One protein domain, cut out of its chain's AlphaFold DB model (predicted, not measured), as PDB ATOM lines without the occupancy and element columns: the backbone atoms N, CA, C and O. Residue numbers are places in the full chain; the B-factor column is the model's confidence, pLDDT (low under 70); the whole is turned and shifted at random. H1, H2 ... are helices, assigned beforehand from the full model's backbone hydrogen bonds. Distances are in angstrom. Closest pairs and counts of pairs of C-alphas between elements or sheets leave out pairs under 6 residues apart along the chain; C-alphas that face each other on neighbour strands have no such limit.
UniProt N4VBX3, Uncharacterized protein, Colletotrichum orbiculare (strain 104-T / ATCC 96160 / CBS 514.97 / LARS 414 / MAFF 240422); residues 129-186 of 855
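What this domain is: This is residues 129 to 186 of the 855 residues of an uncharacterized protein of Colletotrichum orbiculare (strain 104-T / ATCC 96160 / CBS 514.97 / LARS 414 / MAFF 240422) (UniProt N4VBX3). The model is a long L: one long straight helix, H2, with a shorter helix, H3, turning off at its far end to make a corner, and a single small turn of helix, H1, at its other end. Before H1, residues 129 to 139 form a strung-out stretch with no named element that runs alongside H2, and the chain folds back through H1 into H2. H3 sticks out from the long arm with its residues 179 to 184. The printed part has 58 residues with three named helices, H1, H2 and H3 in that order, and no named strand; the class is all helix. The whole is extended, with a radius of gyration of the C-alphas of 16.6 A, and its outline is flat, spanning 49 by 27 by 13 A.

Where its parts are: The printed part begins at Met 129, whose C-alpha is at (10.490, 30.034, 110.579). H1, residues 140 to 143, measures 5.6 A from first to last C-alpha. H2, residues 146 to 170, begins with C-alpha 146 at (19.405, 36.393, 130.190) and measures 36.1 A from first to last C-alpha. H3, residues 172 to 184, measures 18.3 A and ends with C-alpha 184 at (7.813, 36.281, 91.822).

How they stand to each other: H1 and H2 are joined by a tight link of 2 residues. They are close but not clearly touching, and their closest C-alphas are those of Val 140 and Lys 146, 7.8 A apart. H2 and H3 are joined by a tight link of 1 residue. They are close but not clearly touching, and their closest C-alphas are those of Glu 168 and Lys 175, 5.3 A apart. The lines of H2 and H3 stand about perpendicular, at 73 degrees. H1 and H3 are apart. In H3 every O i to N i+4 pair is within hydrogen-bond range, in H2 20 of 21 pairs are, and H1 with 4 residues is too short for such a pair, but its one O i to N i+3 pair is within range.

The domain as a whole: The two C-alphas farthest apart are those of Glu 141 and Ala 184, at 50.0 A, while those of Met 129 and Gly 186 are 18.8 A apart. Residues 169 to 174, of which 172 to 174 belong to H3, stand free, and so do residues 179 to 186, of which 179 to 184 belong to H3. The body without these stretches spans 48 by 13 by 12 A. The printed part has no cut. The mean pLDDT of the printed part is 87.2, and residues 185 to 186 are under 70.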
ATOM      1  N   MET A 129       9.987  31.403 110.716       82.44
ATOM      2  CA  MET A 129      10.490  30.034 110.579       82.44
ATOM      3  C   MET A 129      10.881  29.441 111.937       82.44
ATOM      4  O   MET A 129      11.427  30.129 112.806       82.44
ATOM      5  N   ARG A 130      10.669  28.128 112.113       82.25
ATOM      6  CA  ARG A 130      11.096  27.411 113.326       82.25
ATOM      7  C   ARG A 130      12.617  27.462 113.490       82.25
ATOM      8  O   ARG A 130      13.365  26.874 112.709       82.25
ATOM      9  N   LYS A 131      13.076  28.113 114.558       86.19
ATOM     10  CA  LYS A 131      14.485  28.212 114.939       86.19
ATOM     11  C   LYS A 131      14.871  26.969 115.737       86.19
ATOM     12  O   LYS A 131      14.603  26.875 116.931       86.19
ATOM     13  N   ALA A 132      15.550  26.029 115.078       85.06
ATOM     14  CA  ALA A 132      16.026  24.766 115.661       85.06
ATOM     15  C   ALA A 132      17.200  24.911 116.666       85.06
ATOM     16  O   ALA A 132      17.844  23.923 117.024       85.06
ATOM     17  N   GLY A 133      17.507  26.135 117.110       86.88
ATOM     18  CA  GLY A 133      18.527  26.396 118.122       86.88
ATOM     19  C   GLY A 133      18.076  25.908 119.496       86.88
ATOM     20  O   GLY A 133      16.978  26.224 119.941       86.88
ATOM     21  N   LYS A 134      18.931  25.151 120.191       88.25
ATOM     22  CA  LYS A 134      18.724  24.796 121.601       88.25
ATOM     23  C   LYS A 134      19.563  25.720 122.473       88.25
ATOM     24  O   LYS A 134      20.767  25.500 122.618       88.25
ATOM     25  N   ILE A 135      18.928  26.746 123.029       89.62
ATOM     26  CA  ILE A 135      19.547  27.629 124.021       89.62
ATOM     27  C   ILE A 135      19.744  26.833 125.313       89.62
ATOM     28  O   ILE A 135      18.887  26.043 125.714       89.62
ATOM     29  N   LYS A 136      20.905  27.003 125.947       92.50
ATOM     30  CA  LYS A 136      21.183  26.429 127.263       92.50
ATOM     31  C   LYS A 136      20.827  27.471 128.309       92.50
ATOM     32  O   LYS A 136      21.592  28.410 128.493       92.50
ATOM     33  N   VAL A 137      19.696  27.283 128.981       92.25
ATOM     34  CA  VAL A 137      19.355  28.067 130.171       92.25
ATOM     35  C   VAL A 137      20.433  27.818 131.226       92.25
ATOM     36  O   VAL A 137      20.678  26.671 131.607       92.25
ATOM     37  N   LEU A 138      21.111  28.883 131.648       93.19
ATOM     38  CA  LEU A 138      22.020  28.865 132.791       93.19
ATOM     39  C   LEU A 138      21.243  29.208 134.075       93.19
ATOM     40  O   LEU A 138      20.170  29.811 133.992       93.19
ATOM     41  N   PRO A 139      21.759  28.846 135.266       93.19
ATOM     42  CA  PRO A 139      21.224  29.350 136.527       93.19
ATOM     43  C   PRO A 139      21.186  30.884 136.526       93.19
ATOM     44  O   PRO A 139      22.084  31.529 135.976       93.19
ATOM     45  N   VAL A 140      20.155  31.469 137.140       91.25
ATOM     46  CA  VAL A 140      19.923  32.926 137.132       91.25
ATOM     47  C   VAL A 140      21.126  33.676 137.716       91.25
ATOM     48  O   VAL A 140      21.495  34.733 137.222       91.25
ATOM     49  N   GLU A 141      21.809  33.071 138.684       94.88
ATOM     50  CA  GLU A 141      22.995  33.576 139.378       94.88
ATOM     51  C   GLU A 141      24.269  33.616 138.510       94.88
ATOM     52  O   GLU A 141      25.280  34.169 138.938       94.88
ATOM     53  N   GLN A 142      24.262  33.005 137.318       92.19
ATOM     54  CA  GLN A 142      25.417  32.969 136.404       92.19
ATOM     55  C   GLN A 142      25.302  33.945 135.226       92.19
ATOM     56  O   GLN A 142      26.299  34.199 134.551       92.19
ATOM     57  N   ASP A 143      24.096  34.440 134.945       93.81
ATOM     58  CA  ASP A 143      23.775  35.149 133.701       93.81
ATOM     59  C   ASP A 143      22.627  36.166 133.869       93.81
ATOM     60  O   ASP A 143      22.022  36.613 132.897       93.81
ATOM     61  N   ASP A 144      22.282  36.546 135.099       93.81
ATOM     62  CA  ASP A 144      21.166  37.447 135.444       93.81
ATOM     63  C   ASP A 144      19.820  37.042 134.794       93.81
ATOM     64  O   ASP A 144      18.969  37.877 134.493       93.81
ATOM     65  N   GLY A 145      19.646  35.747 134.496       93.75
ATOM     66  CA  GLY A 145      18.482  35.201 133.787       93.75
ATOM     67  C   GLY A 145      18.417  35.466 132.272       93.75
ATOM     68  O   GLY A 145      17.414  35.109 131.652       93.75
ATOM     69  N   LYS A 146      19.447  36.037 131.629       94.62
ATOM     70  CA  LYS A 146      19.405  36.393 130.190       94.62
ATOM     71  C   LYS A 146      19.168  35.184 129.278       94.62
ATOM     72  O   LYS A 146      18.294  35.238 128.420       94.62
ATOM     73  N   SER A 147      19.856  34.067 129.498       94.94
ATOM     74  CA  SER A 147      19.634  32.806 128.765       94.94
ATOM     75  C   SER A 147      18.260  32.166 129.017       94.94
ATOM     76  O   SER A 147      17.784  31.409 128.172       94.94
ATOM     77  N   MET A 148      17.585  32.488 130.127       93.25
ATOM     78  CA  MET A 148      16.185  32.109 130.361       93.25
ATOM     79  C   MET A 148      15.230  32.979 129.530       93.25
ATOM     80  O   MET A 148      14.317  32.448 128.899       93.25
ATOM     81  N   LEU A 149      15.483  34.293 129.452       94.31
ATOM     82  CA  LEU A 149      14.760  35.212 128.564       94.31
ATOM     83  C   LEU A 149      14.930  34.813 127.087       94.31
ATOM     84  O   LEU A 149      13.947  34.730 126.354       94.31
ATOM     85  N   GLU A 150      16.160  34.525 126.652       94.12
ATOM     86  CA  GLU A 150      16.468  34.113 125.276       94.12
ATOM     87  C   GLU A 150      15.776  32.781 124.926       94.12
ATOM     88  O   GLU A 150      15.186  32.643 123.853       94.12
ATOM     89  N   ALA A 151      15.777  31.811 125.852       94.12
ATOM     90  CA  ALA A 151      15.063  30.546 125.683       94.12
ATOM     91  C   ALA A 151      13.543  30.747 125.560       94.12
ATOM     92  O   ALA A 151      12.934  30.173 124.657       94.12
ATOM     93  N   ALA A 152      12.942  31.600 126.397       93.06
ATOM     94  CA  ALA A 152      11.520  31.931 126.322       93.06
ATOM     95  C   ALA A 152      11.155  32.649 125.006       93.06
ATOM     96  O   ALA A 152      10.148  32.318 124.379       93.06
ATOM     97  N   GLN A 153      11.999  33.573 124.530       94.31
ATOM     98  CA  GLN A 153      11.829  34.226 123.226       94.31
ATOM     99  C   GLN A 153      11.910  33.226 122.062       94.31
ATOM    100  O   GLN A 153      11.114  33.304 121.125       94.31
ATOM    101  N   LEU A 154      12.835  32.262 122.113       93.38
ATOM    102  CA  LEU A 154      12.951  31.217 121.095       93.38
ATOM    103  C   LEU A 154      11.791  30.208 121.155       93.38
ATOM    104  O   LEU A 154      11.357  29.724 120.108       93.38
ATOM    105  N   GLU A 155      11.252  29.908 122.336       93.00
ATOM    106  CA  GLU A 155      10.034  29.104 122.472       93.00
ATOM    107  C   GLU A 155       8.821  29.830 121.874       93.00
ATOM    108  O   GLU A 155       8.124  29.256 121.036       93.00
ATOM    109  N   LEU A 156       8.615  31.108 122.216       92.94
ATOM    110  CA  LEU A 156       7.548  31.946 121.660       92.94
ATOM    111  C   LEU A 156       7.650  32.044 120.130       92.94
ATOM    112  O   LEU A 156       6.664  31.841 119.427       92.94
ATOM    113  N   HIS A 157       8.854  32.254 119.595       92.81
ATOM    114  CA  HIS A 157       9.098  32.260 118.150       92.81
ATOM    115  C   HIS A 157       8.800  30.899 117.495       92.81
ATOM    116  O   HIS A 157       8.346  30.844 116.352       92.81
ATOM    117  N   ASN A 158       9.041  29.788 118.192       92.56
ATOM    118  CA  ASN A 158       8.716  28.449 117.699       92.56
ATOM    119  C   ASN A 158       7.219  28.101 117.826       92.56
ATOM    120  O   ASN A 158       6.738  27.278 117.041       92.56
ATOM    121  N   LYS A 159       6.488  28.750 118.745       92.81
ATOM    122  CA  LYS A 159       5.017  28.734 118.845       92.81
ATOM    123  C   LYS A 159       4.368  29.564 117.731       92.81
ATOM    124  O   LYS A 159       3.555  29.010 117.001       92.81
ATOM    125  N   LEU A 160       4.824  30.796 117.491       86.56
ATOM    126  CA  LEU A 160       4.472  31.618 116.315       86.56
ATOM    127  C   LEU A 160       4.676  30.855 114.994       86.56
ATOM    128  O   LEU A 160       3.788  30.772 114.150       86.56
ATOM    129  N   ALA A 161       5.832  30.208 114.848       90.88
ATOM    130  CA  ALA A 161       6.133  29.357 113.700       90.88
ATOM    131  C   ALA A 161       5.234  28.107 113.597       90.88
ATOM    132  O   ALA A 161       5.091  27.522 112.525       90.88
ATOM    133  N   ALA A 162       4.658  27.649 114.714       91.00
ATOM    134  CA  ALA A 162       3.727  26.526 114.752       91.00
ATOM    135  C   ALA A 162       2.299  26.951 114.388       91.00
ATOM    136  O   ALA A 162       1.651  26.240 113.625       91.00
ATOM    137  N   SER A 163       1.824  28.091 114.902       90.81
ATOM    138  CA  SER A 163       0.491  28.621 114.604       90.81
ATOM    139  C   SER A 163       0.386  29.068 113.147       90.81
ATOM    140  O   SER A 163      -0.569  28.681 112.479       90.81
ATOM    141  N   TYR A 164       1.407  29.735 112.595       88.75
ATOM    142  CA  TYR A 164       1.445  30.070 111.165       88.75
ATOM    143  C   TYR A 164       1.439  28.809 110.278       88.75
ATOM    144  O   TYR A 164       0.642  28.696 109.349       88.75
ATOM    145  N   ALA A 165       2.240  27.790 110.614       88.38
ATOM    146  CA  ALA A 165       2.234  26.511 109.893       88.38
ATOM    147  C   ALA A 165       0.934  25.695 110.076       88.38
ATOM    148  O   ALA A 165       0.641  24.816 109.264       88.38
ATOM    149  N   ALA A 166       0.151  25.951 111.129       90.12
ATOM    150  CA  ALA A 166      -1.197  25.406 111.294       90.12
ATOM    151  C   ALA A 166      -2.233  26.203 110.479       90.12
ATOM    152  O   ALA A 166      -3.129  25.602 109.886       90.12
ATOM    153  N   HIS A 167      -2.073  27.524 110.380       87.19
ATOM    154  CA  HIS A 167      -2.877  28.393 109.523       87.19
ATOM    155  C   HIS A 167      -2.706  28.028 108.038       87.19
ATOM    156  O   HIS A 167      -3.701  27.752 107.379       87.19
ATOM    157  N   GLU A 168      -1.474  27.866 107.535       90.31
ATOM    158  CA  GLU A 168      -1.207  27.375 106.164       90.31
ATOM    159  C   GLU A 168      -1.841  26.004 105.857       90.31
ATOM    160  O   GLU A 168      -2.117  25.690 104.700       90.31
ATOM    161  N   ARG A 169      -2.057  25.160 106.877       86.62
ATOM    162  CA  ARG A 169      -2.725  23.853 106.729       86.62
ATOM    163  C   ARG A 169      -4.249  23.962 106.704       86.62
ATOM    164  O   ARG A 169      -4.884  23.137 106.059       86.62
ATOM    165  N   ARG A 170      -4.823  24.952 107.398       88.94
ATOM    166  CA  ARG A 170      -6.261  25.279 107.353       88.94
ATOM    167  C   ARG A 170      -6.619  26.070 106.084       88.94
ATOM    168  O   ARG A 170      -7.702  25.885 105.542       88.94
ATOM    169  N   HIS A 171      -5.694  26.893 105.586       84.00
ATOM    170  CA  HIS A 171      -5.880  27.809 104.458       84.00
ATOM    171  C   HIS A 171      -4.821  27.556 103.365       84.00
ATOM    172  O   HIS A 171      -3.848  28.308 103.252       84.00
ATOM    173  N   PRO A 172      -4.987  26.505 102.536       82.75
ATOM    174  CA  PRO A 172      -4.018  26.162 101.491       82.75
ATOM    175  C   PRO A 172      -3.888  27.241 100.404       82.75
ATOM    176  O   PRO A 172      -2.845  27.316  99.761       82.75
ATOM    177  N   SER A 173      -4.897  28.103 100.229       82.81
ATOM    178  CA  SER A 173      -4.844  29.282  99.354       82.81
ATOM    179  C   SER A 173      -3.787  30.294  99.802       82.81
ATOM    180  O   SER A 173      -2.957  30.683  98.991       82.81
ATOM    181  N   ALA A 174      -3.740  30.642 101.092       75.94
ATOM    182  CA  ALA A 174      -2.728  31.553 101.638       75.94
ATOM    183  C   ALA A 174      -1.303  30.994 101.462       75.94
ATOM    184  O   ALA A 174      -0.359  31.731 101.193       75.94
ATOM    185  N   LYS A 175      -1.147  29.666 101.548       85.44
ATOM    186  CA  LYS A 175       0.126  28.997 101.257       85.44
ATOM    187  C   LYS A 175       0.484  29.034  99.762       85.44
ATOM    188  O   LYS A 175       1.662  29.148  99.434       85.44
ATOM    189  N   ALA A 176      -0.501  28.913  98.869       83.12
ATOM    190  CA  ALA A 176      -0.288  29.023  97.428       83.12
ATOM    191  C   ALA A 176       0.130  30.450  97.041       83.12
ATOM    192  O   ALA A 176       1.181  30.611  96.432       83.12
ATOM    193  N   GLU A 177      -0.605  31.466  97.506       83.06
ATOM    194  CA  GLU A 177      -0.285  32.887  97.314       83.06
ATOM    195  C   GLU A 177       1.120  33.231  97.836       83.06
ATOM    196  O   GLU A 177       1.885  33.933  97.175       83.06
ATOM    197  N   ARG A 178       1.508  32.691  99.002       82.62
ATOM    198  CA  ARG A 178       2.858  32.882  99.545       82.62
ATOM    199  C   ARG A 178       3.939  32.252  98.669       82.62
ATOM    200  O   ARG A 178       4.977  32.868  98.468       82.62
ATOM    201  N   LEU A 179       3.721  31.035  98.166       81.50
ATOM    202  CA  LEU A 179       4.672  30.375  97.265       81.50
ATOM    203  C   LEU A 179       4.756  31.090  95.911       81.50
ATOM    204  O   LEU A 179       5.842  31.192  95.356       81.50
ATOM    205  N   GLU A 180       3.642  31.624  95.413       84.25
ATOM    206  CA  GLU A 180       3.589  32.441  94.201       84.25
ATOM    207  C   GLU A 180       4.404  33.732  94.378       84.25
ATOM    208  O   GLU A 180       5.328  33.977  93.598       84.25
ATOM    209  N   LYS A 181       4.186  34.475  95.475       80.19
ATOM    210  CA  LYS A 181       5.006  35.637  95.870       80.19
ATOM    211  C   LYS A 181       6.491  35.282  96.035       80.19
ATOM    212  O   LYS A 181       7.334  35.954  95.457       80.19
ATOM    213  N   GLU A 182       6.816  34.181  96.712       72.06
ATOM    214  CA  GLU A 182       8.193  33.677  96.900       72.06
ATOM    215  C   GLU A 182       8.864  33.212  95.585       72.06
ATOM    216  O   GLU A 182      10.090  33.095  95.525       72.06
ATOM    217  N   THR A 183       8.090  32.975  94.515       75.19
ATOM    218  CA  THR A 183       8.616  32.750  93.153       75.19
ATOM    219  C   THR A 183       8.662  34.004  92.278       75.19
ATOM    220  O   THR A 183       9.521  34.081  91.400       75.19
ATOM    221  N   ALA A 184       7.789  34.989  92.510       72.75
ATOM    222  CA  ALA A 184       7.813  36.281  91.822       72.75
ATOM    223  C   ALA A 184       8.951  37.178  92.348       72.75
ATOM    224  O   ALA A 184       9.677  37.808  91.578       72.75
ATOM    225  N   GLU A 185       9.163  37.181  93.665       61.75
ATOM    226  CA  GLU A 185      10.292  37.822  94.331       61.75
ATOM    227  C   GLU A 185      11.509  36.884  94.325       61.75
ATOM    228  O   GLU A 185      11.722  36.091  95.241       61.75
ATOM    229  N   GLY A 186      12.336  36.970  93.276       50.03
ATOM    230  CA  GLY A 186      13.481  36.079  93.010       50.03
ATOM    231  C   GLY A 186      14.669  36.139  93.996       50.03
ATOM    232  O   GLY A 186      15.824  36.224  93.575       50.03
TER     233      GLY A 186